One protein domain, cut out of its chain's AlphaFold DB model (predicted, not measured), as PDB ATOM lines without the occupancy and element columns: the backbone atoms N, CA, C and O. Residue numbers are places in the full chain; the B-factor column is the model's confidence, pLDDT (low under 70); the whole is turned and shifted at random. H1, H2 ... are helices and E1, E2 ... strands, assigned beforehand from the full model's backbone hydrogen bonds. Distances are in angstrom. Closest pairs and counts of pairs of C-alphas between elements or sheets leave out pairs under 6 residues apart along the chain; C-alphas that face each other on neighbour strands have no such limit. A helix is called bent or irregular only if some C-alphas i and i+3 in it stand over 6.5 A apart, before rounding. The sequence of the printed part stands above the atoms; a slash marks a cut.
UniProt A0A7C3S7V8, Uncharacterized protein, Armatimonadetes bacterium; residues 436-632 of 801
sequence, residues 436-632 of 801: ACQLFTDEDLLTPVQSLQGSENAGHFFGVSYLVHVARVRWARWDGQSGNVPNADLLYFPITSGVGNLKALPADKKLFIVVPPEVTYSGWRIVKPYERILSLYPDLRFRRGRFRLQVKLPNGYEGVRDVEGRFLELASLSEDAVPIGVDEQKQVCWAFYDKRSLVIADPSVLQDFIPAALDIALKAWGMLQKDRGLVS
ATOM      1  N   ALA A 436     -14.193 143.476   0.264       91.38
ATOM      2  CA  ALA A 436     -14.958 142.877   1.344       91.38
ATOM      3  C   ALA A 436     -15.612 143.992   2.156       91.38
ATOM      4  O   ALA A 436     -14.944 144.960   2.520       91.38
ATOM      5  N   CYS A 437     -16.904 143.868   2.448       89.38
ATOM      6  CA  CYS A 437     -17.600 144.796   3.323       89.38
ATOM      7  C   CYS A 437     -18.126 144.073   4.557       89.38
ATOM      8  O   CYS A 437     -18.957 143.173   4.457       89.38
ATOM      9  N   GLN A 438     -17.660 144.504   5.723       85.50
ATOM     10  CA  GLN A 438     -18.254 144.145   6.994       85.50
ATOM     11  C   GLN A 438     -19.507 144.995   7.208       85.50
ATOM     12  O   GLN A 438     -19.441 146.228   7.171       85.50
ATOM     13  N   LEU A 439     -20.647 144.335   7.383       83.56
ATOM     14  CA  LEU A 439     -21.933 144.987   7.584       83.56
ATOM     15  C   LEU A 439     -22.314 144.959   9.058       83.56
ATOM     16  O   LEU A 439     -22.224 143.922   9.707       83.56
ATOM     17  N   PHE A 440     -22.768 146.104   9.556       80.75
ATOM     18  CA  PHE A 440     -23.268 146.273  10.915       80.75
ATOM     19  C   PHE A 440     -24.719 146.724  10.847       80.75
ATOM     20  O   PHE A 440     -25.023 147.732  10.205       80.75
ATOM     21  N   THR A 441     -25.612 145.993  11.498       79.12
ATOM     22  CA  THR A 441     -27.017 146.383  11.604       79.12
ATOM     23  C   THR A 441     -27.251 147.417  12.696       79.12
ATOM     24  O   THR A 441     -26.423 147.628  13.580       79.12
ATOM     25  N   ASP A 442     -28.422 148.044  12.680       76.75
ATOM     26  CA  ASP A 442     -28.848 148.954  13.749       76.75
ATOM     27  C   ASP A 442     -28.881 148.265  15.118       76.75
ATOM     28  O   ASP A 442     -28.518 148.853  16.132       76.75
ATOM     29  N   GLU A 443     -29.245 146.987  15.155       74.56
ATOM     30  CA  GLU A 443     -29.220 146.204  16.386       74.56
ATOM     31  C   GLU A 443     -27.794 145.920  16.863       74.56
ATOM     32  O   GLU A 443     -27.526 146.009  18.066       74.56
ATOM     33  N   ASP A 444     -26.870 145.643  15.934       74.94
ATOM     34  CA  ASP A 444     -25.445 145.532  16.250       74.94
ATOM     35  C   ASP A 444     -24.943 146.822  16.873       74.94
ATOM     36  O   ASP A 444     -24.239 146.769  17.881       74.94
ATOM     37  N   LEU A 445     -25.348 147.970  16.307       75.12
ATOM     38  CA  LEU A 445     -25.009 149.327  16.739       75.12
ATOM     39  C   LEU A 445     -25.546 149.691  18.136       75.12
ATOM     40  O   LEU A 445     -24.955 150.547  18.796       75.12
ATOM     41  N   LEU A 446     -26.558 148.977  18.627       74.88
ATOM     42  CA  LEU A 446     -27.194 149.205  19.928       74.88
ATOM     43  C   LEU A 446     -26.914 148.114  20.967       74.88
ATOM     44  O   LEU A 446     -27.407 148.188  22.094       74.88
ATOM     45  N   THR A 447     -26.121 147.092  20.635       72.06
ATOM     46  CA  THR A 447     -25.779 146.037  21.598       72.06
ATOM     47  C   THR A 447     -24.772 146.561  22.637       72.06
ATOM     48  O   THR A 447     -23.668 146.952  22.263       72.06
ATOM     49  N   PRO A 448     -25.048 146.539  23.951       61.78
ATOM     50  CA  PRO A 448     -24.208 147.204  24.962       61.78
ATOM     51  C   PRO A 448     -22.895 146.466  25.327       61.78
ATOM     52  O   PRO A 448     -22.334 146.672  26.407       61.78
ATOM     53  N   VAL A 449     -22.374 145.644  24.410       58.00
ATOM     54  CA  VAL A 449     -21.205 144.775  24.596       58.00
ATOM     55  C   VAL A 449     -19.919 145.602  24.617       58.00
ATOM     56  O   VAL A 449     -19.387 145.979  23.572       58.00
ATOM     57  N   GLN A 450     -19.393 145.860  25.817       45.47
ATOM     58  CA  GLN A 450     -18.078 146.493  25.998       45.47
ATOM     59  C   GLN A 450     -16.936 145.569  25.571       45.47
ATOM     60  O   GLN A 450     -15.885 146.045  25.168       45.47
ATOM     61  N   SER A 451     -17.132 144.248  25.603       40.41
ATOM     62  CA  SER A 451     -16.125 143.264  25.190       40.41
ATOM     63  C   SER A 451     -15.907 143.186  23.675       40.41
ATOM     64  O   SER A 451     -15.062 142.414  23.238       40.41
ATOM     65  N   LEU A 452     -16.555 144.045  22.878       40.44
ATOM     66  CA  LEU A 452     -16.036 144.375  21.547       40.44
ATOM     67  C   LEU A 452     -14.780 145.258  21.636       40.44
ATOM     68  O   LEU A 452     -13.903 145.115  20.800       40.44
ATOM     69  N   GLN A 453     -14.607 146.056  22.696       35.03
ATOM     70  CA  GLN A 453     -13.295 146.633  23.038       35.03
ATOM     71  C   GLN A 453     -12.338 145.558  23.573       35.03
ATOM     72  O   GLN A 453     -11.140 145.592  23.334       35.03
ATOM     73  N   GLY A 454     -12.863 144.517  24.226       31.33
ATOM     74  CA  GLY A 454     -12.102 143.297  24.524       31.33
ATOM     75  C   GLY A 454     -11.667 142.523  23.269       31.33
ATOM     76  O   GLY A 454     -10.651 141.835  23.311       31.33
ATOM     77  N   SER A 455     -12.379 142.685  22.147       36.19
ATOM     78  CA  SER A 455     -11.959 142.214  20.820       36.19
ATOM     79  C   SER A 455     -10.978 143.154  20.107       36.19
ATOM     80  O   SER A 455     -10.526 142.851  19.008       36.19
ATOM     81  N   GLU A 456     -10.605 144.272  20.738       38.38
ATOM     82  CA  GLU A 456      -9.463 145.092  20.315       38.38
ATOM     83  C   GLU A 456      -8.167 144.543  20.942       38.38
ATOM     84  O   GLU A 456      -7.161 144.433  20.249       38.38
ATOM     85  N   ASN A 457      -8.215 144.054  22.193       31.62
ATOM     86  CA  ASN A 457      -7.103 143.298  22.806       31.62
ATOM     87  C   ASN A 457      -7.024 141.833  22.346       31.62
ATOM     88  O   ASN A 457      -5.964 141.215  22.409       31.62
ATOM     89  N   ALA A 458      -8.128 141.275  21.865       30.55
ATOM     90  CA  ALA A 458      -8.137 140.050  21.086       30.55
ATOM     91  C   ALA A 458      -8.604 140.419  19.688       30.55
ATOM     92  O   ALA A 458      -9.772 140.167  19.422       30.55
ATOM     93  N   GLY A 459      -7.729 141.048  18.878       36.06
ATOM     94  CA  GLY A 459      -7.906 141.532  17.491       36.06
ATOM     95  C   GLY A 459      -8.544 140.533  16.517       36.06
ATOM     96  O   GLY A 459      -7.990 140.163  15.489       36.06
ATOM     97  N   HIS A 460      -9.704 140.033  16.883       46.62
ATOM     98  CA  HIS A 460     -10.328 138.822  16.409       46.62
ATOM     99  C   HIS A 460     -11.722 139.235  15.926       46.62
ATOM    100  O   HIS A 460     -12.740 138.631  16.257       46.62
ATOM    101  N   PHE A 461     -11.777 140.276  15.088       53.59
ATOM    102  CA  PHE A 461     -12.735 140.256  13.993       53.59
ATOM    103  C   PHE A 461     -12.335 139.059  13.137       53.59
ATOM    104  O   PHE A 461     -11.372 139.110  12.374       53.59
ATOM    105  N   PHE A 462     -12.982 137.933  13.393       59.41
ATOM    106  CA  PHE A 462     -12.546 136.628  12.933       59.41
ATOM    107  C   PHE A 462     -12.262 136.618  11.428       59.41
ATOM    108  O   PHE A 462     -13.146 136.876  10.617       59.41
ATOM    109  N   GLY A 463     -11.010 136.351  11.055       60.03
ATOM    110  CA  GLY A 463     -10.570 136.333   9.658       60.03
ATOM    111  C   GLY A 463     -10.311 137.702   9.006       60.03
ATOM    112  O   GLY A 463      -9.807 137.721   7.883       60.03
ATOM    113  N   VAL A 464     -10.572 138.842   9.661       68.12
ATOM    114  CA  VAL A 464     -10.333 140.181   9.078       68.12
ATOM    115  C   VAL A 464      -8.841 140.482   8.912       68.12
ATOM    116  O   VAL A 464      -8.449 140.973   7.854       68.12
ATOM    117  N   SER A 465      -8.001 140.095   9.877       71.31
ATOM    118  CA  SER A 465      -6.529 140.176   9.783       71.31
ATOM    119  C   SER A 465      -5.972 139.429   8.570       71.31
ATOM    120  O   SER A 465      -4.986 139.835   7.966       71.31
ATOM    121  N   TYR A 466      -6.642 138.360   8.144       81.81
ATOM    122  CA  TYR A 466      -6.310 137.681   6.898       81.81
ATOM    123  C   TYR A 466      -6.861 138.426   5.671       81.81
ATOM    124  O   TYR A 466      -6.146 138.605   4.679       81.81
ATOM    125  N   LEU A 467      -8.114 138.899   5.733       85.00
ATOM    126  CA  LEU A 467      -8.764 139.597   4.623       85.00
ATOM    127  C   LEU A 467      -7.996 140.839   4.171       85.00
ATOM    128  O   LEU A 467      -7.949 141.076   2.969       85.00
ATOM    129  N   VAL A 468      -7.344 141.591   5.064       81.06
ATOM    130  CA  VAL A 468      -6.598 142.808   4.679       81.06
ATOM    131  C   VAL A 468      -5.437 142.559   3.703       81.06
ATOM    132  O   VAL A 468      -4.975 143.492   3.046       81.06
ATOM    133  N   HIS A 469      -4.992 141.312   3.532       85.38
ATOM    134  CA  HIS A 469      -3.970 140.954   2.541       85.38
ATOM    135  C   HIS A 469      -4.539 140.448   1.210       85.38
ATOM    136  O   HIS A 469      -3.834 140.418   0.193       85.38
ATOM    137  N   VAL A 470      -5.803 140.024   1.193       91.25
ATOM    138  CA  VAL A 470      -6.441 139.422   0.012       91.25
ATOM    139  C   VAL A 470      -7.620 140.229  -0.526       91.25
ATOM    140  O   VAL A 470      -8.023 140.011  -1.665       91.25
ATOM    141  N   ALA A 471      -8.120 141.195   0.243       91.69
ATOM    142  CA  ALA A 471      -9.235 142.069  -0.077       91.69
ATOM    143  C   ALA A 471      -9.017 143.485   0.482       91.69
ATOM    144  O   ALA A 471      -8.354 143.696   1.499       91.69
ATOM    145  N   ARG A 472      -9.648 144.470  -0.155       90.88
ATOM    146  CA  ARG A 472      -9.889 145.783   0.449       90.88
ATOM    147  C   ARG A 472     -11.077 145.664   1.386       90.88
ATOM    148  O   ARG A 472     -12.194 145.432   0.923       90.88
ATOM    149  N   VAL A 473     -10.829 145.807   2.681       86.75
ATOM    150  CA  VAL A 473     -11.847 145.648   3.717       86.75
ATOM    151  C   VAL A 473     -12.485 147.000   4.003       86.75
ATOM    152  O   VAL A 473     -11.797 148.006   4.182       86.75
ATOM    153  N   ARG A 474     -13.815 147.037   4.008       86.88
ATOM    154  CA  ARG A 474     -14.616 148.226   4.287       86.88
ATOM    155  C   ARG A 474     -15.695 147.926   5.305       86.88
ATOM    156  O   ARG A 474     -16.096 146.778   5.456       86.88
ATOM    157  N   TRP A 475     -16.182 148.954   5.978       84.69
ATOM    158  CA  TRP A 475     -17.297 148.855   6.913       84.69
ATOM    159  C   TRP A 475     -18.494 149.647   6.410       84.69
ATOM    160  O   TRP A 475     -18.333 150.745   5.873       84.69
ATOM    161  N   ALA A 476     -19.696 149.129   6.623       85.00
ATOM    162  CA  ALA A 476     -20.914 149.876   6.362       85.00
ATOM    163  C   ALA A 476     -22.013 149.523   7.355       85.00
ATOM    164  O   ALA A 476     -22.106 148.400   7.850       85.00
ATOM    165  N   ARG A 477     -22.873 150.507   7.600       85.69
ATOM    166  CA  ARG A 477     -24.154 150.295   8.259       85.69
ATOM    167  C   ARG A 477     -25.133 149.681   7.259       85.69
ATOM    168  O   ARG A 477     -25.159 150.081   6.095       85.69
ATOM    169  N   TRP A 478     -25.943 148.742   7.722       86.19
ATOM    170  CA  TRP A 478     -27.028 148.122   6.973       86.19
ATOM    171  C   TRP A 478     -28.311 148.171   7.807       86.19
ATOM    172  O   TRP A 478     -28.266 148.016   9.021       86.19
ATOM    173  N   ASP A 479     -29.467 148.374   7.179       84.62
ATOM    174  CA  ASP A 479     -30.753 148.417   7.895       84.62
ATOM    175  C   ASP A 479     -31.205 147.038   8.423       84.62
ATOM    176  O   ASP A 479     -32.147 146.939   9.207       84.62
ATOM    177  N   GLY A 480     -30.536 145.962   7.998       83.56
ATOM    178  CA  GLY A 480     -30.854 144.598   8.401       83.56
ATOM    179  C   GLY A 480     -32.106 144.015   7.739       83.56
ATOM    180  O   GLY A 480     -32.538 142.936   8.132       83.56
ATOM    181  N   GLN A 481     -32.717 144.689   6.766       84.81
ATOM    182  CA  GLN A 481     -33.989 144.276   6.162       84.81
ATOM    183  C   GLN A 481     -33.971 144.312   4.637       84.81
ATOM    184  O   GLN A 481     -34.554 143.436   3.998       84.81
ATOM    185  N   SER A 482     -33.329 145.316   4.045       88.00
ATOM    186  CA  SER A 482     -33.316 145.529   2.603       88.00
ATOM    187  C   SER A 482     -32.099 144.889   1.936       88.00
ATOM    188  O   SER A 482     -31.093 144.584   2.570       88.00
ATOM    189  N   GLY A 483     -32.161 144.730   0.614       88.06
ATOM    190  CA  GLY A 483     -30.993 144.385  -0.202       88.06
ATOM    191  C   GLY A 483     -30.065 145.571  -0.488       88.06
ATOM    192  O   GLY A 483     -29.158 145.434  -1.307       88.06
ATOM    193  N   ASN A 484     -30.287 146.737   0.138       91.25
ATOM    194  CA  ASN A 484     -29.487 147.938  -0.088       91.25
ATOM    195  C   ASN A 484     -28.183 147.846   0.702       91.25
ATOM    196  O   ASN A 484     -28.066 148.323   1.831       91.25
ATOM    197  N   VAL A 485     -27.196 147.212   0.084       91.69
ATOM    198  CA  VAL A 485     -25.858 147.032   0.641       91.69
ATOM    199  C   VAL A 485     -24.804 147.599  -0.307       91.69
ATOM    200  O   VAL A 485     -25.039 147.703  -1.514       91.69
ATOM    201  N   PRO A 486     -23.619 147.958   0.213       92.50
ATOM    202  CA  PRO A 486     -22.435 148.189  -0.598       92.50
ATOM    203  C   PRO A 486     -22.228 147.147  -1.698       92.50
ATOM    204  O   PRO A 486     -22.372 145.946  -1.465       92.50
ATOM    205  N   ASN A 487     -21.803 147.597  -2.881       93.75
ATOM    206  CA  ASN A 487     -21.415 146.705  -3.973       93.75
ATOM    207  C   ASN A 487     -20.016 146.109  -3.727       93.75
ATOM    208  O   ASN A 487     -19.071 146.410  -4.452       93.75
ATOM    209  N   ALA A 488     -19.890 145.312  -2.669       94.31
ATOM    210  CA  ALA A 488     -18.707 144.518  -2.371       94.31
ATOM    211  C   ALA A 488     -18.863 143.092  -2.912       94.31
ATOM    212  O   ALA A 488     -19.980 142.593  -3.044       94.31
ATOM    213  N   ASP A 489     -17.747 142.431  -3.200       95.19
ATOM    214  CA  ASP A 489     -17.732 141.044  -3.681       95.19
ATOM    215  C   ASP A 489     -18.042 140.042  -2.551       95.19
ATOM    216  O   ASP A 489     -18.726 139.037  -2.760       95.19
ATOM    217  N   LEU A 490     -17.543 140.337  -1.344       94.19
ATOM    218  CA  LEU A 490     -17.764 139.576  -0.114       94.19
ATOM    219  C   LEU A 490     -18.469 140.452   0.926       94.19
ATOM    220  O   LEU A 490     -17.974 141.523   1.276       94.19
ATOM    221  N   LEU A 491     -19.581 139.969   1.474       91.56
ATOM    222  CA  LEU A 491     -20.247 140.566   2.630       91.56
ATOM    223  C   LEU A 491     -19.966 139.713   3.864       91.56
ATOM    224  O   LEU A 491     -20.207 138.507   3.855       91.56
ATOM    225  N   TYR A 492     -19.446 140.336   4.916       84.62
ATOM    226  CA  TYR A 492     -19.122 139.674   6.175       84.62
ATOM    227  C   TYR A 492     -19.922 140.274   7.333       84.62
ATOM    228  O   TYR A 492     -20.117 141.487   7.389       84.62
ATOM    229  N   PHE A 493     -20.357 139.432   8.267       77.25
ATOM    230  CA  PHE A 493     -21.161 139.835   9.420       77.25
ATOM    231  C   PHE A 493     -20.418 139.523  10.724       77.25
ATOM    232  O   PHE A 493     -20.033 138.366  10.931       77.25
ATOM    233  N   PRO A 494     -20.197 140.520  11.604       64.25
ATOM    234  CA  PRO A 494     -19.619 140.278  12.916       64.25
ATOM    235  C   PRO A 494     -20.578 139.512  13.835       64.25
ATOM    236  O   PRO A 494     -21.769 139.379  13.584       64.25
ATOM    237  N   ILE A 495     -20.023 139.078  14.964       57.28
ATOM    238  CA  ILE A 495     -20.632 138.283  16.051       57.28
ATOM    239  C   ILE A 495     -21.740 139.001  16.825       57.28
ATOM    240  O   ILE A 495     -22.260 138.509  17.823       57.28
ATOM    241  N   THR A 496     -22.110 140.200  16.434       53.84
ATOM    242  CA  THR A 496     -23.039 140.980  17.234       53.84
ATOM    243  C   THR A 496     -24.471 140.615  16.867       53.84
ATOM    244  O   THR A 496     -24.742 139.975  15.856       53.84
ATOM    245  N   SER A 497     -25.388 140.880  17.786       52.34
ATOM    246  CA  SER A 497     -26.723 140.287  17.904       52.34
ATOM    247  C   SER A 497     -27.682 140.479  16.722       52.34
ATOM    248  O   SER A 497     -28.836 140.068  16.823       52.34
ATOM    249  N   GLY A 498     -27.238 141.098  15.632       55.09
ATOM    250  CA  GLY A 498     -28.055 141.610  14.556       55.09
ATOM    251  C   GLY A 498     -27.721 141.042  13.177       55.09
ATOM    252  O   GLY A 498     -27.351 141.794  12.290       55.09
ATOM    253  N   VAL A 499     -27.887 139.747  12.905       62.00
ATOM    254  CA  VAL A 499     -27.934 139.323  11.492       62.00
ATOM    255  C   VAL A 499     -29.318 139.675  10.940       62.00
ATOM    256  O   VAL A 499     -30.333 139.165  11.409       62.00
ATOM    257  N   GLY A 500     -29.389 140.621  10.011       70.62
ATOM    258  CA  GLY A 500     -30.644 141.001   9.368       70.62
ATOM    259  C   GLY A 500     -31.279 139.870   8.549       70.62
ATOM    260  O   GLY A 500     -30.857 138.714   8.588       70.62
ATOM    261  N   ASN A 501     -32.288 140.199   7.748       82.56
ATOM    262  CA  ASN A 501     -32.867 139.289   6.769       82.56
ATOM    263  C   ASN A 501     -31.838 138.946   5.672       82.56
ATOM    264  O   ASN A 501     -31.774 139.612   4.639       82.56
ATOM    265  N   LEU A 502     -31.031 137.899   5.875       86.81
ATOM    266  CA  LEU A 502     -29.983 137.484   4.930       86.81
ATOM    267  C   LEU A 502     -30.534 137.132   3.545       86.81
ATOM    268  O   LEU A 502     -29.835 137.280   2.545       86.81
ATOM    269  N   LYS A 503     -31.793 136.686   3.469       86.69
ATOM    270  CA  LYS A 503     -32.464 136.393   2.198       86.69
ATOM    271  C   LYS A 503     -32.659 137.645   1.337       86.69
ATOM    272  O   LYS A 503     -32.749 137.517   0.119       86.69
ATOM    273  N   ALA A 504     -32.706 138.834   1.942       88.75
ATOM    274  CA  ALA A 504     -32.807 140.098   1.218       88.75
ATOM    275  C   ALA A 504     -31.498 140.501   0.520       88.75
ATOM    276  O   ALA A 504     -31.523 141.333  -0.386       88.75
ATOM    277  N   LEU A 505     -30.358 139.920   0.915       91.06
ATOM    278  CA  LEU A 505     -29.066 140.228   0.310       91.06
ATOM    279  C   LEU A 505     -28.990 139.706  -1.132       91.06
ATOM    280  O   LEU A 505     -29.487 138.603  -1.404       91.06
ATOM    281  N   PRO A 506     -28.306 140.424  -2.044       92.56
ATOM    282  CA  PRO A 506     -28.200 140.000  -3.434       92.56
ATOM    283  C   PRO A 506     -27.596 138.592  -3.568       92.56
ATOM    284  O   PRO A 506     -26.678 138.201  -2.839       92.56
ATOM    285  N   ALA A 507     -28.149 137.799  -4.487       90.44
ATOM    286  CA  ALA A 507     -27.799 136.387  -4.650       90.44
ATOM    287  C   ALA A 507     -26.402 136.168  -5.258       90.44
ATOM    288  O   ALA A 507     -25.817 135.103  -5.074       90.44
ATOM    289  N   ASP A 508     -25.867 137.166  -5.965       89.38
ATOM    290  CA  ASP A 508     -24.540 137.145  -6.583       89.38
ATOM    291  C   ASP A 508     -23.401 137.376  -5.578       89.38
ATOM    292  O   ASP A 508     -22.256 137.025  -5.871       89.38
ATOM    293  N   LYS A 509     -23.687 137.933  -4.391       92.50
ATOM    294  CA  LYS A 509     -22.658 138.217  -3.380       92.50
ATOM    295  C   LYS A 509     -22.294 136.981  -2.574       92.50
ATOM    296  O   LYS A 509     -23.165 136.189  -2.199       92.50
ATOM    297  N   LYS A 510     -21.001 136.850  -2.258       96.00
ATOM    298  CA  LYS A 510     -20.536 135.846  -1.298       96.00
ATOM    299  C   LYS A 510     -20.749 136.331   0.119       96.00
ATOM    300  O   LYS A 510     -20.613 137.523   0.396       96.00
ATOM    301  N   LEU A 511     -21.064 135.395   1.004       93.19
ATOM    302  CA  LEU A 511     -21.356 135.683   2.399       93.19
ATOM    303  C   LEU A 511     -20.331 134.989   3.292       93.19
ATOM    304  O   LEU A 511     -20.074 133.796   3.159       93.19
ATOM    305  N   PHE A 512     -19.766 135.725   4.234       90.75
ATOM    306  CA  PHE A 512     -19.050 135.149   5.361       90.75
ATOM    307  C   PHE A 512     -19.878 135.441   6.614       90.75
ATOM    308  O   PHE A 512     -20.117 136.592   6.978       90.75
ATOM    309  N   ILE A 513     -20.408 134.389   7.224       87.69
ATOM    310  CA  ILE A 513     -21.385 134.475   8.302       87.69
ATOM    311  C   ILE A 513     -20.782 133.812   9.526       87.69
ATOM    312  O   ILE A 513     -20.470 132.621   9.517       87.69
ATOM    313  N   VAL A 514     -20.653 134.584  10.596       81.38
ATOM    314  CA  VAL A 514     -20.246 134.062  11.893       81.38
ATOM    315  C   VAL A 514     -21.448 134.122  12.821       81.38
ATOM    316  O   VAL A 514     -21.935 135.198  13.157       81.38
ATOM    317  N   VAL A 515     -21.944 132.951  13.213       77.75
ATOM    318  CA  VAL A 515     -23.128 132.837  14.061       77.75
ATOM    319  C   VAL A 515     -22.705 132.964  15.521       77.75
ATOM    320  O   VAL A 515     -21.928 132.131  16.000       77.75
ATOM    321  N   PRO A 516     -23.193 133.977  16.253       69.94
ATOM    322  CA  PRO A 516     -22.697 134.234  17.591       69.94
ATOM    323  C   PRO A 516     -23.263 133.261  18.632       69.94
ATOM    324  O   PRO A 516     -24.307 132.638  18.400       69.94
ATOM    325  N   PRO A 517     -22.599 133.123  19.795       67.00
ATOM    326  CA  PRO A 517     -23.129 132.325  20.895       67.00
ATOM    327  C   PRO A 517     -24.428 132.939  21.454       67.00
ATOM    328  O   PRO A 517     -24.660 134.140  21.348       67.00
ATOM    329  N   GLU A 518     -25.282 132.133  22.099       67.50
ATOM    330  CA  GLU A 518     -26.522 132.629  22.739       67.50
ATOM    331  C   GLU A 518     -26.277 133.642  23.849       67.50
ATOM    332  O   GLU A 518     -27.137 134.474  24.134       67.50
ATOM    333  N   VAL A 519     -25.125 133.538  24.500       64.69
ATOM    334  CA  VAL A 519     -24.712 134.405  25.592       64.69
ATOM    335  C   VAL A 519     -23.300 134.865  25.272       64.69
ATOM    336  O   VAL A 519     -22.417 134.043  25.028       64.69
ATOM    337  N   THR A 520     -23.094 136.176  25.225       62.66
ATOM    338  CA  THR A 520     -21.762 136.760  25.042       62.66
ATOM    339  C   THR A 520     -20.900 136.528  26.287       62.66
ATOM    340  O   THR A 520     -21.403 136.208  27.364       62.66
ATOM    341  N   TYR A 521     -19.594 136.787  26.188       56.28
ATOM    342  CA  TYR A 521     -18.700 136.779  27.354       56.28
ATOM    343  C   TYR A 521     -19.151 137.740  28.476       56.28
ATOM    344  O   TYR A 521     -18.915 137.468  29.649       56.28
ATOM    345  N   SER A 522     -19.835 138.840  28.134       53.34
ATOM    346  CA  SER A 522     -20.383 139.804  29.105       53.34
ATOM    347  C   SER A 522     -21.675 139.334  29.792       53.34
ATOM    348  O   SER A 522     -22.159 139.994  30.712       53.34
ATOM    349  N   GLY A 523     -22.228 138.186  29.381       55.50
ATOM    350  CA  GLY A 523     -23.505 137.671  29.875       55.50
ATOM    351  C   GLY A 523     -24.721 138.213  29.118       55.50
ATOM    352  O   GLY A 523     -25.858 137.914  29.493       55.50
ATOM    353  N   TRP A 524     -24.520 138.983  28.042       67.69
ATOM    354  CA  TRP A 524     -25.611 139.472  27.203       67.69
ATOM    355  C   TRP A 524     -26.242 138.319  26.426       67.69
ATOM    356  O   TRP A 524     -25.593 137.666  25.607       67.69
ATOM    357  N   ARG A 525     -27.534 138.078  26.664       66.81
ATOM    358  CA  ARG A 525     -28.299 137.086  25.912       66.81
ATOM    359  C   ARG A 525     -28.652 137.641  24.539       66.81
ATOM    360  O   ARG A 525     -29.470 138.553  24.423       66.81
ATOM    361  N   ILE A 526     -28.088 137.041  23.499       67.38
ATOM    362  CA  ILE A 526     -28.489 137.314  22.126       67.38
ATOM    363  C   ILE A 526     -29.834 136.634  21.884       67.38
ATOM    364  O   ILE A 526     -30.015 135.436  22.122       67.38
ATOM    365  N   VAL A 527     -30.810 137.412  21.426       63.94
ATOM    366  CA  VAL A 527     -32.136 136.888  21.115       63.94
ATOM    367  C   VAL A 527     -32.056 136.146  19.785       63.94
ATOM    368  O   VAL A 527     -31.798 136.748  18.745       63.94
ATOM    369  N   LYS A 528     -32.296 134.829  19.830       70.12
ATOM    370  CA  LYS A 528     -32.469 133.969  18.646       70.12
ATOM    371  C   LYS A 528     -31.325 134.104  17.610       70.12
ATOM    372  O   LYS A 528     -31.608 134.281  16.425       70.12
ATOM    373  N   PRO A 529     -30.038 133.986  18.006       69.06
ATOM    374  CA  PRO A 529     -28.901 134.218  17.100       69.06
ATOM    375  C   PRO A 529     -28.914 133.300  15.871       69.06
ATOM    376  O   PRO A 529     -28.482 133.694  14.791       69.06
ATOM    377  N   TYR A 530     -29.471 132.096  16.018       75.31
ATOM    378  CA  TYR A 530     -29.539 131.093  14.958       75.31
ATOM    379  C   TYR A 530     -30.743 131.264  14.023       75.31
ATOM    380  O   TYR A 530     -30.653 130.890  12.862       75.31
ATOM    381  N   GLU A 531     -31.864 131.855  14.460       73.44
ATOM    382  CA  GLU A 531     -33.056 131.983  13.595       73.44
ATOM    383  C   GLU A 531     -32.785 132.845  12.355       73.44
ATOM    384  O   GLU A 531     -33.397 132.665  11.305       73.44
ATOM    385  N   ARG A 532     -31.812 133.752  12.446       75.06
ATOM    386  CA  ARG A 532     -31.443 134.653  11.353       75.06
ATOM    387  C   ARG A 532     -30.726 133.923  10.224       75.06
ATOM    388  O   ARG A 532     -31.012 134.195   9.059       75.06
ATOM    389  N   ILE A 533     -29.873 132.944  10.535       83.62
ATOM    390  CA  ILE A 533     -29.287 132.089   9.497       83.62
ATOM    391  C   ILE A 533     -30.319 131.122   8.903       83.62
ATOM    392  O   ILE A 533     -30.232 130.809   7.718       83.62
ATOM    393  N   LEU A 534     -31.360 130.750   9.662       85.50
ATOM    394  CA  LEU A 534     -32.484 129.968   9.131       85.50
ATOM    395  C   LEU A 534     -33.281 130.719   8.053       85.50
ATOM    396  O   LEU A 534     -33.923 130.079   7.226       85.50
ATOM    397  N   SER A 535     -33.211 132.057   7.999       83.06
ATOM    398  CA  SER A 535     -33.802 132.823   6.886       83.06
ATOM    399  C   SER A 535     -33.167 132.483   5.531       83.06
ATOM    400  O   SER A 535     -33.837 132.553   4.500       83.06
ATOM    401  N   LEU A 536     -31.884 132.101   5.545       87.44
ATOM    402  CA  LEU A 536     -31.119 131.689   4.374       87.44
ATOM    403  C   LEU A 536     -31.082 130.160   4.218       87.44
ATOM    404  O   LEU A 536     -31.162 129.675   3.094       87.44
ATOM    405  N   TYR A 537     -31.026 129.420   5.331       91.00
ATOM    406  CA  TYR A 537     -30.984 127.953   5.379       91.00
ATOM    407  C   TYR A 537     -32.090 127.383   6.295       91.00
ATOM    408  O   TYR A 537     -31.810 127.023   7.440       91.00
ATOM    409  N   PRO A 538     -33.350 127.282   5.829       91.31
ATOM    410  CA  PRO A 538     -34.488 126.877   6.668       91.31
ATOM    411  C   PRO A 538     -34.384 125.461   7.255       91.31
ATOM    412  O   PRO A 538     -34.905 125.181   8.340       91.31
ATOM    413  N   ASP A 539     -33.697 124.564   6.550       94.06
ATOM    414  CA  ASP A 539     -33.547 123.160   6.943       94.06
ATOM    415  C   ASP A 539     -32.404 122.930   7.930       94.06
ATOM    416  O   ASP A 539     -32.347 121.875   8.557       94.06
ATOM    417  N   LEU A 540     -31.552 123.937   8.145       92.94
ATOM    418  CA  LEU A 540     -30.403 123.841   9.032       92.94
ATOM    419  C   LEU A 540     -30.843 123.546  10.473       92.94
ATOM    420  O   LEU A 540     -31.802 124.127  10.996       92.94
ATOM    421  N   ARG A 541     -30.144 122.625  11.133       94.19
ATOM    422  CA  ARG A 541     -30.375 122.227  12.526       94.19
ATOM    423  C   ARG A 541     -29.087 122.342  13.323       94.19
ATOM    424  O   ARG A 541     -27.982 122.320  12.785       94.19
ATOM    425  N   PHE A 542     -29.251 122.472  14.635       92.00
ATOM    426  CA  PHE A 542     -28.149 122.656  15.565       92.00
ATOM    427  C   PHE A 542     -28.246 121.665  16.716       92.00
ATOM    428  O   PHE A 542     -29.331 121.442  17.255       92.00
ATOM    429  N   ARG A 543     -27.098 121.151  17.158       93.38
ATOM    430  CA  ARG A 543     -26.990 120.253  18.309       93.38
ATOM    431  C   ARG A 543     -26.067 120.845  19.362       93.38
ATOM    432  O   ARG A 543     -24.952 121.266  19.060       93.38
ATOM    433  N   ARG A 544     -26.537 120.879  20.612       91.69
ATOM    434  CA  ARG A 544     -25.750 121.313  21.774       91.69
ATOM    435  C   ARG A 544     -25.142 120.101  22.473       91.69
ATOM    436  O   ARG A 544     -25.839 119.114  22.682       91.69
ATOM    437  N   GLY A 545     -23.875 120.191  22.861       92.44
ATOM    438  CA  GLY A 545     -23.191 119.112  23.566       92.44
ATOM    439  C   GLY A 545     -21.680 119.299  23.628       92.44
ATOM    440  O   GLY A 545     -21.149 120.338  23.229       92.44
ATOM    441  N   ARG A 546     -21.002 118.268  24.133       94.81
ATOM    442  CA  ARG A 546     -19.546 118.133  24.070       94.81
ATOM    443  C   ARG A 546     -19.180 117.229  22.909       94.81
ATOM    444  O   ARG A 546     -19.707 116.123  22.816       94.81
ATOM    445  N   PHE A 547     -18.277 117.694  22.059       95.50
ATOM    446  CA  PHE A 547     -17.847 116.980  20.867       95.50
ATOM    447  C   PHE A 547     -16.332 117.042  20.735       95.50
ATOM    448  O   PHE A 547     -15.697 118.021  21.127       95.50
ATOM    449  N   ARG A 548     -15.764 115.999  20.136       96.38
ATOM    450  CA  ARG A 548     -14.375 115.982  19.697       96.38
ATOM    451  C   ARG A 548     -14.336 116.318  18.217       96.38
ATOM    452  O   ARG A 548     -14.657 115.465  17.393       96.38
ATOM    453  N   LEU A 549     -13.989 117.557  17.888       96.31
ATOM    454  CA  LEU A 549     -13.980 118.050  16.513       96.31
ATOM    455  C   LEU A 549     -12.603 117.871  15.882       96.31
ATOM    456  O   LEU A 549     -11.585 118.222  16.487       96.31
ATOM    457  N   GLN A 550     -12.582 117.370  14.646       96.31
ATOM    458  CA  GLN A 550     -11.380 117.216  13.837       96.31
ATOM    459  C   GLN A 550     -11.408 118.176  12.645       96.31
ATOM    460  O   GLN A 550     -12.288 118.126  11.782       96.31
ATOM    461  N   VAL A 551     -10.396 119.036  12.570       94.81
ATOM    462  CA  VAL A 551     -10.159 119.937  11.443       94.81
ATOM    463  C   VAL A 551      -8.986 119.400  10.633       94.81
ATOM    464  O   VAL A 551      -7.922 119.116  11.181       94.81
ATOM    465  N   LYS A 552      -9.176 119.263   9.319       94.06
ATOM    466  CA  LYS A 552      -8.109 118.958   8.362       94.06
ATOM    467  C   LYS A 552      -8.391 119.679   7.052       94.06
ATOM    468  O   LYS A 552      -9.291 119.305   6.307       94.06
ATOM    469  N   LEU A 553      -7.630 120.733   6.800       93.38
ATOM    470  CA  LEU A 553      -7.860 121.681   5.720       93.38
ATOM    471  C   LEU A 553      -6.782 121.547   4.624       93.38
ATOM    472  O   LEU A 553      -5.610 121.343   4.946       93.38
ATOM    473  N   PRO A 554      -7.130 121.694   3.326       90.25
ATOM    474  CA  PRO A 554      -6.175 121.623   2.212       90.25
ATOM    475  C   PRO A 554      -4.958 122.558   2.287       90.25
ATOM    476  O   PRO A 554      -3.940 122.276   1.664       90.25
ATOM    477  N   ASN A 555      -5.035 123.656   3.043       88.88
ATOM    478  CA  ASN A 555      -3.920 124.586   3.272       88.88
ATOM    479  C   ASN A 555      -2.949 124.127   4.387       88.88
ATOM    480  O   ASN A 555      -2.038 124.864   4.765       88.88
ATOM    481  N   GLY A 556      -3.113 122.903   4.902       89.75
ATOM    482  CA  GLY A 556      -2.217 122.284   5.881       89.75
ATOM    483  C   GLY A 556      -2.544 122.609   7.340       89.75
ATOM    484  O   GLY A 556      -1.767 122.251   8.224       89.75
ATOM    485  N   TYR A 557      -3.666 123.285   7.600       91.25
ATOM    486  CA  TYR A 557      -4.187 123.467   8.952       91.25
ATOM    487  C   TYR A 557      -4.889 122.190   9.413       91.25
ATOM    488  O   TYR A 557      -5.823 121.706   8.773       91.25
ATOM    489  N   GLU A 558      -4.441 121.652  10.540       94.06
ATOM    490  CA  GLU A 558      -4.999 120.444  11.132       94.06
ATOM    491  C   GLU A 558      -5.013 120.535  12.657       94.06
ATOM    492  O   GLU A 558      -4.134 121.149  13.268       94.06
ATOM    493  N   GLY A 559      -6.017 119.926  13.279       92.69
ATOM    494  CA  GLY A 559      -6.143 119.894  14.727       92.69
ATOM    495  C   GLY A 559      -7.323 119.059  15.196       92.69
ATOM    496  O   GLY A 559      -8.281 118.831  14.459       92.69
ATOM    497  N   VAL A 560      -7.237 118.605  16.443       94.31
ATOM    498  CA  VAL A 560      -8.325 117.931  17.158       94.31
ATOM    499  C   VAL A 560      -8.549 118.673  18.472       94.31
ATOM    500  O   VAL A 560      -7.579 119.026  19.155       94.31
ATOM    501  N   ARG A 561      -9.811 118.953  18.807       92.94
ATOM    502  CA  ARG A 561     -10.198 119.651  20.041       92.94
ATOM    503  C   ARG A 561     -11.442 119.018  20.652       92.94
ATOM    504  O   ARG A 561     -12.427 118.793  19.955       92.94
ATOM    505  N   ASP A 562     -11.398 118.797  21.960       94.31
ATOM    506  CA  ASP A 562     -12.581 118.523  22.773       94.31
ATOM    507  C   ASP A 562     -13.221 119.861  23.154       94.31
ATOM    508  O   ASP A 562     -12.579 120.702  23.787       94.31
ATOM    509  N   VAL A 563     -14.457 120.090  22.714       89.69
ATOM    510  CA  VAL A 563     -15.132 121.393  22.801       89.69
ATOM    511  C   VAL A 563     -16.570 121.219  23.267       89.69
ATOM    512  O   VAL A 563     -17.223 120.219  22.971       89.69
ATOM    513  N   GLU A 564     -17.078 122.202  24.002       89.25
ATOM    514  CA  GLU A 564     -18.480 122.282  24.406       89.25
ATOM    515  C   GLU A 564     -19.118 123.471  23.702       89.25
ATOM    516  O   GLU A 564     -18.569 124.568  23.735       89.25
ATOM    517  N   GLY A 565     -20.265 123.264  23.064       85.50
ATOM    518  CA  GLY A 565     -20.912 124.334  22.318       85.50
ATOM    519  C   GLY A 565     -22.182 123.880  21.623       85.50
ATOM    520  O   GLY A 565     -22.786 122.856  21.971       85.50
ATOM    521  N   ARG A 566     -22.601 124.670  20.636       87.25
ATOM    522  CA  ARG A 566     -23.698 124.336  19.729       87.25
ATOM    523  C   ARG A 566     -23.191 124.355  18.294       87.25
ATOM    524  O   ARG A 566     -22.807 125.404  17.792       87.25
ATOM    525  N   PHE A 567     -23.264 123.204  17.641       92.62
ATOM    526  CA  PHE A 567     -22.700 122.977  16.311       92.62
ATOM    527  C   PHE A 567     -23.785 122.587  15.309       92.62
ATOM    528  O   PHE A 567     -24.922 122.295  15.693       92.62
ATOM    529  N   LEU A 568     -23.444 122.623  14.025       95.00
ATOM    530  CA  LEU A 568     -24.363 122.378  12.913       95.00
ATOM    531  C   LEU A 568     -24.554 120.871  12.753       95.00
ATOM    532  O   LEU A 568     -23.568 120.137  12.721       95.00
ATOM    533  N   GLU A 569     -25.793 120.390  12.652       97.06
ATOM    534  CA  GLU A 569     -26.034 118.969  12.389       97.06
ATOM    535  C   GLU A 569     -25.697 118.639  10.935       97.06
ATOM    536  O   GLU A 569     -26.272 119.219  10.012       97.06
ATOM    537  N   LEU A 570     -24.808 117.667  10.721       97.06
ATOM    538  CA  LEU A 570     -24.337 117.293   9.383       97.06
ATOM    539  C   LEU A 570     -25.474 116.858   8.454       97.06
ATOM    540  O   LEU A 570     -25.479 117.215   7.283       97.06
ATOM    541  N   ALA A 571     -26.464 116.142   8.991       96.62
ATOM    542  CA  ALA A 571     -27.631 115.684   8.239       96.62
ATOM    543  C   ALA A 571     -28.565 116.822   7.777       96.62
ATOM    544  O   ALA A 571     -29.478 116.569   6.998       96.62
ATOM    545  N   SER A 572     -28.363 118.049   8.270       96.75
ATOM    546  CA  SER A 572     -29.172 119.227   7.929       96.75
ATOM    547  C   SER A 572     -28.516 120.163   6.909       96.75
ATOM    548  O   SER A 572     -29.115 121.168   6.528       96.75
ATOM    549  N   LEU A 573     -27.277 119.871   6.494       96.31
ATOM    550  CA  LEU A 573     -26.571 120.656   5.482       96.31
ATOM    551  C   LEU A 573     -27.102 120.349   4.075       96.31
ATOM    552  O   LEU A 573     -27.569 119.242   3.810       96.31
ATOM    553  N   SER A 574     -26.995 121.314   3.158       92.50
ATOM    554  CA  SER A 574     -27.297 121.082   1.742       92.50
ATOM    555  C   SER A 574     -26.292 120.112   1.109       92.50
ATOM    556  O   SER A 574     -25.151 120.000   1.554       92.50
ATOM    557  N   GLU A 575     -26.693 119.423   0.037       90.88
ATOM    558  CA  GLU A 575     -25.832 118.441  -0.646       90.88
ATOM    559  C   GLU A 575     -24.526 119.041  -1.194       90.88
ATOM    560  O   GLU A 575     -23.529 118.337  -1.335       90.88
ATOM    561  N   ASP A 576     -24.518 120.336  -1.516       93.12
ATOM    562  CA  ASP A 576     -23.352 121.054  -2.032       93.12
ATOM    563  C   ASP A 576     -22.477 121.693  -0.941       93.12
ATOM    564  O   ASP A 576     -21.445 122.288  -1.261       93.12
ATOM    565  N   ALA A 577     -22.862 121.570   0.333       96.75
ATOM    566  CA  ALA A 577     -22.095 122.087   1.455       96.75
ATOM    567  C   ALA A 577     -20.901 121.183   1.788       96.75
ATOM    568  O   ALA A 577     -21.008 119.961   1.909       96.75
ATOM    569  N   VAL A 578     -19.747 121.805   2.016       97.88
ATOM    570  CA  VAL A 578     -18.526 121.139   2.469       97.88
ATOM    571  C   VAL A 578     -18.327 121.427   3.961       97.88
ATOM    572  O   VAL A 578     -18.030 122.572   4.317       97.88
ATOM    573  N   PRO A 579     -18.472 120.425   4.849       97.62
ATOM    574  CA  PRO A 579     -18.326 120.625   6.284       97.62
ATOM    575  C   PRO A 579     -16.857 120.759   6.711       97.62
ATOM    576  O   PRO A 579     -15.951 120.155   6.132       97.62
ATOM    577  N   ILE A 580     -16.627 121.520   7.779       97.38
ATOM    578  CA  ILE A 580     -15.330 121.772   8.414       97.38
ATOM    579  C   ILE A 580     -15.459 121.527   9.923       97.38
ATOM    580  O   ILE A 580     -16.435 121.942  10.547       97.38
ATOM    581  N   GLY A 581     -14.451 120.884  10.522       96.12
ATOM    582  CA  GLY A 581     -14.451 120.589  11.959       96.12
ATOM    583  C   GLY A 581     -15.517 119.561  12.314       96.12
ATOM    584  O   GLY A 581     -16.399 119.852  13.114       96.12
ATOM    585  N   VAL A 582     -15.475 118.402  11.652       97.50
ATOM    586  CA  VAL A 582     -16.446 117.311  11.826       97.50
ATOM    587  C   VAL A 582     -16.096 116.515  13.078       97.50
ATOM    588  O   VAL A 582     -14.915 116.282  13.349       97.50
ATOM    589  N   ASP A 583     -17.101 116.110  13.850       96.88
ATOM    590  CA  ASP A 583     -16.886 115.239  15.001       96.88
ATOM    591  C   ASP A 583     -16.608 113.780  14.596       96.88
ATOM    592  O   ASP A 583     -16.954 113.333  13.501       96.88
ATOM    593  N   GLU A 584     -16.007 113.002  15.497       91.50
ATOM    594  CA  GLU A 584     -15.658 111.593  15.239       91.50
ATOM    595  C   GLU A 584     -16.863 110.734  14.813       91.50
ATOM    596  O   GLU A 584     -16.718 109.811  14.009       91.50
ATOM    597  N   GLN A 585     -18.060 111.048  15.320       93.69
ATOM    598  CA  GLN A 585     -19.287 110.298  15.044       93.69
ATOM    599  C   GLN A 585     -20.011 110.789  13.782       93.69
ATOM    600  O   GLN A 585     -21.052 110.234  13.431       93.69
ATOM    601  N   LYS A 586     -19.465 111.799  13.084       94.81
ATOM    602  CA  LYS A 586     -20.050 112.426  11.887       94.81
ATOM    603  C   LYS A 586     -21.499 112.873  12.098       94.81
ATOM    604  O   LYS A 586     -22.341 112.752  11.208       94.81
ATOM    605  N   GLN A 587     -21.787 113.394  13.281       96.62
ATOM    606  CA  GLN A 587     -23.075 113.954  13.661       96.62
ATOM    607  C   GLN A 587     -23.127 115.465  13.449       96.62
ATOM    608  O   GLN A 587     -24.163 115.992  13.038       96.62
ATOM    609  N   VAL A 588     -22.031 116.165  13.741       97.50
ATOM    610  CA  VAL A 588     -21.970 117.627  13.725       97.50
ATOM    611  C   VAL A 588     -20.722 118.144  13.019       97.50
ATOM    612  O   VAL A 588     -19.709 117.452  12.904       97.50
ATOM    613  N   CYS A 589     -20.782 119.395  12.574       97.44
ATOM    614  CA  CYS A 589     -19.615 120.151  12.149       97.44
ATOM    615  C   CYS A 589     -19.624 121.567  12.733       97.44
ATOM    616  O   CYS A 589     -20.672 122.138  13.047       97.44
ATOM    617  N   TRP A 590     -18.434 122.137  12.884       94.94
ATOM    618  CA  TRP A 590     -18.257 123.502  13.375       94.94
ATOM    619  C   TRP A 590     -18.589 124.561  12.322       94.94
ATOM    620  O   TRP A 590     -19.184 125.589  12.630       94.94
ATOM    621  N   ALA A 591     -18.237 124.303  11.068       95.00
ATOM    622  CA  ALA A 591     -18.468 125.225   9.970       95.00
ATOM    623  C   ALA A 591     -18.832 124.474   8.688       95.00
ATOM    624  O   ALA A 591     -18.608 123.269   8.584       95.00
ATOM    625  N   PHE A 592     -19.362 125.184   7.698       96.94
ATOM    626  CA  PHE A 592     -19.451 124.696   6.322       96.94
ATOM    627  C   PHE A 592     -19.255 125.842   5.338       96.94
ATOM    628  O   PHE A 592     -19.513 127.000   5.671       96.94
ATOM    629  N   TYR A 593     -18.839 125.525   4.116       97.44
ATOM    630  CA  TYR A 593     -18.998 126.442   2.992       97.44
ATOM    631  C   TYR A 593     -19.719 125.760   1.835       97.44
ATOM    632  O   TYR A 593     -19.532 124.570   1.598       97.44
ATOM    633  N   ASP A 594     -20.535 126.517   1.114       96.50
ATOM    634  CA  ASP A 594     -21.206 126.082  -0.112       96.50
ATOM    635  C   ASP A 594     -20.835 127.024  -1.274       96.50
ATOM    636  O   ASP A 594     -19.827 127.736  -1.232       96.50
ATOM    637  N   LYS A 595     -21.634 127.056  -2.347       95.25
ATOM    638  CA  LYS A 595     -21.393 127.955  -3.489       95.25
ATOM    639  C   LYS A 595     -21.549 129.444  -3.164       95.25
ATOM    640  O   LYS A 595     -21.084 130.266  -3.956       95.25
ATOM    641  N   ARG A 596     -22.215 129.814  -2.071       93.12
ATOM    642  CA  ARG A 596     -22.584 131.191  -1.709       93.12
ATOM    643  C   ARG A 596     -21.943 131.660  -0.406       93.12
ATOM    644  O   ARG A 596     -21.488 132.803  -0.362       93.12
ATOM    645  N   SER A 597     -21.926 130.825   0.625       93.94
ATOM    646  CA  SER A 597     -21.655 131.247   1.995       93.94
ATOM    647  C   SER A 597     -20.617 130.369   2.676       93.94
ATOM    648  O   SER A 597     -20.595 129.159   2.483       93.94
ATOM    649  N   LEU A 598     -19.781 130.989   3.505       94.81
ATOM    650  CA  LEU A 598     -19.055 130.333   4.587       94.81
ATOM    651  C   LEU A 598     -19.800 130.637   5.881       94.81
ATOM    652  O   LEU A 598     -20.009 131.805   6.209       94.81
ATOM    653  N   VAL A 599     -20.170 129.596   6.616       92.00
ATOM    654  CA  VAL A 599     -20.902 129.685   7.878       92.00
ATOM    655  C   VAL A 599     -20.061 129.077   8.986       92.00
ATOM    656  O   VAL A 599     -19.699 127.904   8.914       92.00
ATOM    657  N   ILE A 600     -19.789 129.862  10.027       89.12
ATOM    658  CA  ILE A 600     -19.109 129.421  11.248       89.12
ATOM    659  C   ILE A 600     -20.125 129.377  12.389       89.12
ATOM    660  O   ILE A 600     -20.752 130.397  12.689       89.12
ATOM    661  N   ALA A 601     -20.278 128.225  13.040       87.56
ATOM    662  CA  ALA A 601     -21.076 128.096  14.252       87.56
ATOM    663  C   ALA A 601     -20.181 128.182  15.487       87.56
ATOM    664  O   ALA A 601     -19.221 127.433  15.602       87.56
ATOM    665  N   ASP A 602     -20.531 129.065  16.421       80.38
ATOM    666  CA  ASP A 602     -19.772 129.294  17.653       80.38
ATOM    667  C   ASP A 602     -18.287 129.634  17.392       80.38
ATOM    668  O   ASP A 602     -17.395 128.791  17.495       80.38
ATOM    669  N   PRO A 603     -17.989 130.893  17.047       76.75
ATOM    670  CA  PRO A 603     -16.631 131.325  16.728       76.75
ATOM    671  C   PRO A 603     -15.684 131.304  17.929       76.75
ATOM    672  O   PRO A 603     -14.476 131.378  17.742       76.75
ATOM    673  N   SER A 604     -16.198 131.202  19.163       73.81
ATOM    674  CA  SER A 604     -15.337 131.033  20.340       73.81
ATOM    675  C   SER A 604     -14.618 129.677  20.335       73.81
ATOM    676  O   SER A 604     -13.591 129.501  20.989       73.81
ATOM    677  N   VAL A 605     -15.135 128.732  19.547       79.06
ATOM    678  CA  VAL A 605     -14.585 127.403  19.328       79.06
ATOM    679  C   VAL A 605     -13.772 127.398  18.033       79.06
ATOM    680  O   VAL A 605     -14.224 127.926  17.025       79.06
ATOM    681  N   LEU A 606     -12.583 126.776  18.048       82.69
ATOM    682  CA  LEU A 606     -11.704 126.646  16.867       82.69
ATOM    683  C   LEU A 606     -11.406 127.985  16.171       82.69
ATOM    684  O   LEU A 606     -11.239 128.039  14.953       82.69
ATOM    685  N   GLN A 607     -11.340 129.057  16.964       79.12
ATOM    686  CA  GLN A 607     -11.079 130.415  16.504       79.12
ATOM    687  C   GLN A 607      -9.916 130.461  15.511       79.12
ATOM    688  O   GLN A 607     -10.134 130.923  14.396       79.12
ATOM    689  N   ASP A 608      -8.793 129.823  15.873       78.38
ATOM    690  CA  ASP A 608      -7.523 129.719  15.139       78.38
ATOM    691  C   ASP A 608      -7.625 129.153  13.713       78.38
ATOM    692  O   ASP A 608      -6.706 129.301  12.899       78.38
ATOM    693  N   PHE A 609      -8.746 128.507  13.386       87.06
ATOM    694  CA  PHE A 609      -9.013 127.928  12.072       87.06
ATOM    695  C   PHE A 609      -9.851 128.829  11.161       87.06
ATOM    696  O   PHE A 609      -9.994 128.509   9.978       87.06
ATOM    697  N   ILE A 610     -10.392 129.952  11.644       86.88
ATOM    698  CA  ILE A 610     -11.300 130.794  10.851       86.88
ATOM    699  C   ILE A 610     -10.618 131.403   9.614       86.88
ATOM    700  O   ILE A 610     -11.185 131.272   8.524       86.88
ATOM    701  N   PRO A 611      -9.400 131.981   9.686       87.19
ATOM    702  CA  PRO A 611      -8.691 132.434   8.489       87.19
ATOM    703  C   PRO A 611      -8.466 131.316   7.470       87.19
ATOM    704  O   PRO A 611      -8.588 131.535   6.268       87.19
ATOM    705  N   ALA A 612      -8.166 130.104   7.946       91.50
ATOM    706  CA  ALA A 612      -7.920 128.950   7.094       91.50
ATOM    707  C   ALA A 612      -9.202 128.461   6.401       91.50
ATOM    708  O   ALA A 612      -9.152 128.113   5.221       91.50
ATOM    709  N   ALA A 613     -10.341 128.467   7.100       93.56
ATOM    710  CA  ALA A 613     -11.647 128.163   6.522       93.56
ATOM    711  C   ALA A 613     -12.060 129.212   5.473       93.56
ATOM    712  O   ALA A 613     -12.507 128.856   4.382       93.56
ATOM    713  N   LEU A 614     -11.840 130.497   5.771       93.25
ATOM    714  CA  LEU A 614     -12.112 131.606   4.856       93.25
ATOM    715  C   LEU A 614     -11.251 131.552   3.592       93.25
ATOM    716  O   LEU A 614     -11.776 131.692   2.491       93.25
ATOM    717  N   ASP A 615      -9.953 131.284   3.730       95.31
ATOM    718  CA  ASP A 615      -9.035 131.107   2.601       95.31
ATOM    719  C   ASP A 615      -9.503 130.004   1.637       95.31
ATOM    720  O   ASP A 615      -9.497 130.189   0.417       95.31
ATOM    721  N   ILE A 616      -9.972 128.875   2.176       96.00
ATOM    722  CA  ILE A 616     -10.486 127.760   1.374       96.00
ATOM    723  C   ILE A 616     -11.780 128.132   0.663       96.00
ATOM    724  O   ILE A 616     -11.907 127.842  -0.527       96.00
ATOM    725  N   ALA A 617     -12.706 128.801   1.351       96.62
ATOM    726  CA  ALA A 617     -13.952 129.259   0.746       96.62
ATOM    727  C   ALA A 617     -13.683 130.247  -0.406       96.62
ATOM    728  O   ALA A 617     -14.187 130.055  -1.512       96.62
ATOM    729  N   LEU A 618     -12.799 131.235  -0.209       96.94
ATOM    730  CA  LEU A 618     -12.407 132.190  -1.257       96.94
ATOM    731  C   LEU A 618     -11.797 131.501  -2.486       96.94
ATOM    732  O   LEU A 618     -12.097 131.876  -3.623       96.94
ATOM    733  N   LYS A 619     -10.958 130.480  -2.273       97.12
ATOM    734  CA  LYS A 619     -10.370 129.673  -3.354       97.12
ATOM    735  C   LYS A 619     -11.424 128.824  -4.066       97.12
ATOM    736  O   LYS A 619     -11.415 128.762  -5.295       97.12
ATOM    737  N   ALA A 620     -12.348 128.212  -3.327       96.94
ATOM    738  CA  ALA A 620     -13.447 127.428  -3.889       96.94
ATOM    739  C   ALA A 620     -14.407 128.291  -4.727       96.94
ATOM    740  O   ALA A 620     -14.891 127.848  -5.766       96.94
ATOM    741  N   TRP A 621     -14.624 129.547  -4.329       97.31
ATOM    742  CA  TRP A 621     -15.420 130.523  -5.079       97.31
ATOM    743  C   TRP A 621     -14.693 131.145  -6.277       97.31
ATOM    744  O   TRP A 621     -15.293 131.943  -6.996       97.31
ATOM    745  N   GLY A 622     -13.413 130.822  -6.497       96.25
ATOM    746  CA  GLY A 622     -12.601 131.413  -7.564       96.25
ATOM    747  C   GLY A 622     -12.230 132.882  -7.330       96.25
ATOM    748  O   GLY A 622     -11.760 133.547  -8.250       96.25
ATOM    749  N   MET A 623     -12.419 133.394  -6.111       96.12
ATOM    750  CA  MET A 623     -12.093 134.776  -5.733       96.12
ATOM    751  C   MET A 623     -10.612 134.951  -5.388       96.12
ATOM    752  O   MET A 623     -10.106 136.073  -5.379       96.12
ATOM    753  N   LEU A 624      -9.908 133.848  -5.117       96.44
ATOM    754  CA  LEU A 624      -8.489 133.832  -4.791       96.44
ATOM    755  C   LEU A 624      -7.768 132.689  -5.516       96.44
ATOM    756  O   LEU A 624      -8.260 131.563  -5.582       96.44
ATOM    757  N   GLN A 625      -6.584 132.974  -6.058       95.25
ATOM    758  CA  GLN A 625      -5.746 131.967  -6.715       95.25
ATOM    759  C   GLN A 625      -5.150 130.986  -5.690       95.25
ATOM    760  O   GLN A 625      -4.947 131.325  -4.524       95.25
ATOM    761  N   LYS A 626      -4.838 129.758  -6.126       93.31
ATOM    762  CA  LYS A 626      -4.338 128.692  -5.234       93.31
ATOM    763  C   LYS A 626      -2.991 129.026  -4.578       93.31
ATOM    764  O   LYS A 626      -2.749 128.585  -3.461       93.31
ATOM    765  N   ASP A 627      -2.147 129.800  -5.255       94.75
ATOM    766  CA  ASP A 627      -0.826 130.259  -4.808       94.75
ATOM    767  C   ASP A 627      -0.869 131.632  -4.099       94.75
ATOM    768  O   ASP A 627       0.149 132.321  -3.981       94.75
ATOM    769  N   ARG A 628      -2.056 132.058  -3.650       96.44
ATOM    770  CA  ARG A 628      -2.304 133.293  -2.893       96.44
ATOM    771  C   ARG A 628      -3.022 132.975  -1.576       96.44
ATOM    772  O   ARG A 628      -3.504 131.859  -1.372       96.44
ATOM    773  N   GLY A 629      -3.086 133.960  -0.683       94.25
ATOM    774  CA  GLY A 629      -3.611 133.795   0.671       94.25
ATOM    775  C   GLY A 629      -2.718 132.888   1.508       94.25
ATOM    776  O   GLY A 629      -1.495 133.012   1.469       94.25
ATOM    777  N   LEU A 630      -3.324 131.965   2.250       93.31
ATOM    778  CA  LEU A 630      -2.609 130.960   3.032       93.31
ATOM    779  C   LEU A 630      -2.147 129.837   2.100       93.31
ATOM    780  O   LEU A 630      -2.919 128.951   1.727       93.31
ATOM    781  N   VAL A 631      -0.882 129.893   1.687       92.31
ATOM    782  CA  VAL A 631      -0.266 128.865   0.825       92.31
ATOM    783  C   VAL A 631       0.274 127.687   1.637       92.31
ATOM    784  O   VAL A 631       0.479 126.600   1.105       92.31
ATOM    785  N   SER A 632       0.470 127.893   2.940       89.56
ATOM    786  CA  SER A 632       0.684 126.849   3.940       89.56
ATOM    787  C   SER A 632       0.213 127.345   5.310       89.56
ATOM    788  O   SER A 632      -0.085 128.529   5.476       89.56
TER     789      SER A 632
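Overview. This is residues 436 to 632 of the 801 residues of an uncharacterized protein of Armatimonadetes bacterium (UniProt A0A7C3S7V8). One large, strongly twisted sheet of nine strands curls round the longest helix, H5; E1, E2, E3, E4 and E9 make its parallel part, and the long bent hairpin E5 and E6 folds over E7 and E8 at its other end. The short helix H3 lies near H5, while H1, H2 and H4 are small pieces at the outskirts. The printed part has 197 residues, with five named helices and ten named strands; along the chain come E1, H1, H2, H3, E2, E3, E4, H4, E5, E6, E7, E8, E9, H5 and E10. The class is mixed, helices and strands, and the sheet is branched at E8, which has E6, E7 and E9 as neighbours, with both parallel and antiparallel pairs in it. The whole is compact and rounded, with a radius of gyration of the C-alphas of 15.8 A and spans of 40 by 39 by 36 A.

Along the chain. The sheet holds E1, residues 436 to 441, beginning at C-alpha 436 (-14.958, 142.877, 1.344); E2, 472 to 478, 18.5 A long; E3, 490 to 493; E4, 510 to 515; E5, 542 to 552, 21.6 A; E6, 558 to 569, 21.1 A; E7, 578 to 583; E8, 588 to 593; and E9, 597 to 601. E5 bends by 108 degrees at residue 545 and E6 by 109 degrees at residue 564. The helices are H1, 442 to 446; H2, 451 to 457; H3, 464 to 470; H4, 531 to 534; and H5, 607 to 620, 20.7 A long. E10, 629 to 632, ends at C-alpha 632 (0.684, 126.849, 3.940).

Arrangement. E2, an edge strand, is parallel to E1 (N 438 and O 474, 2.8 A). Parallel pairs follow: E1 and E3, with N 437 and O 490 at 2.8 A; E3 and E4, with N 512 and O 491 at 2.8 A; E4 and E9, with N 513 and O 598 at 2.8 A. E7, E8 and E9 form a meander, each strand the antiparallel neighbour of the one before, with N 580 and O 591 at 2.8 A and N 599 and O 592 at 2.8 A. E8 has three or more neighbours: E6 and E9 lie on one side of it, E7 on the other side. N 589 and O 568 of E8 and E6 are 2.9 A apart. The hairpin E5 and E6 has N 547 and O 563 at 2.9 A, and E5 is antiparallel to E7, with N 550 and O 582 at 2.9 A. E1, H1 H2 H3 and E2 form a strand-helix-strand unit, two parallel strands with helices between. H5 is on the sheet, its closest C-alphas to E9 being those of Leu 598 and Ala 617, 6.5 A; it is irregular, C-alphas 608 and 611 being 7.3 A apart. H3 and H5 are close but not clearly touching, the same way at a shallow tilt of 30 degrees, with the C-alphas of Tyr 466 and Pro 611 closest at 6.0 A. H1, H3 and H4 only graze the sheet; H2 is not on it. E10 pairs with no named strand; its closest C-alphas to H5 are those of Gly 629 and Asp 615, 6.4 A. Every O i to N i+4 pair is within hydrogen-bond range in H1 and H2, against 8 of 10 in H5 and 1 of 3 in H3, which has 3 of 4 O i to N i+3 pairs; H4 is too short for an i+4 pair.

Size, cuts and confidence. The C-alphas of Gly 523 and Asp 627, the two farthest apart, are 42.1 A apart. The printed part has no cut. The links E2 to E3, E3 to E4 and E4 to H4 are long. Mean pLDDT of the printed part is 83.1, with residues 448 to 464, 494 to 499, 516 to 527 and 529 under 70.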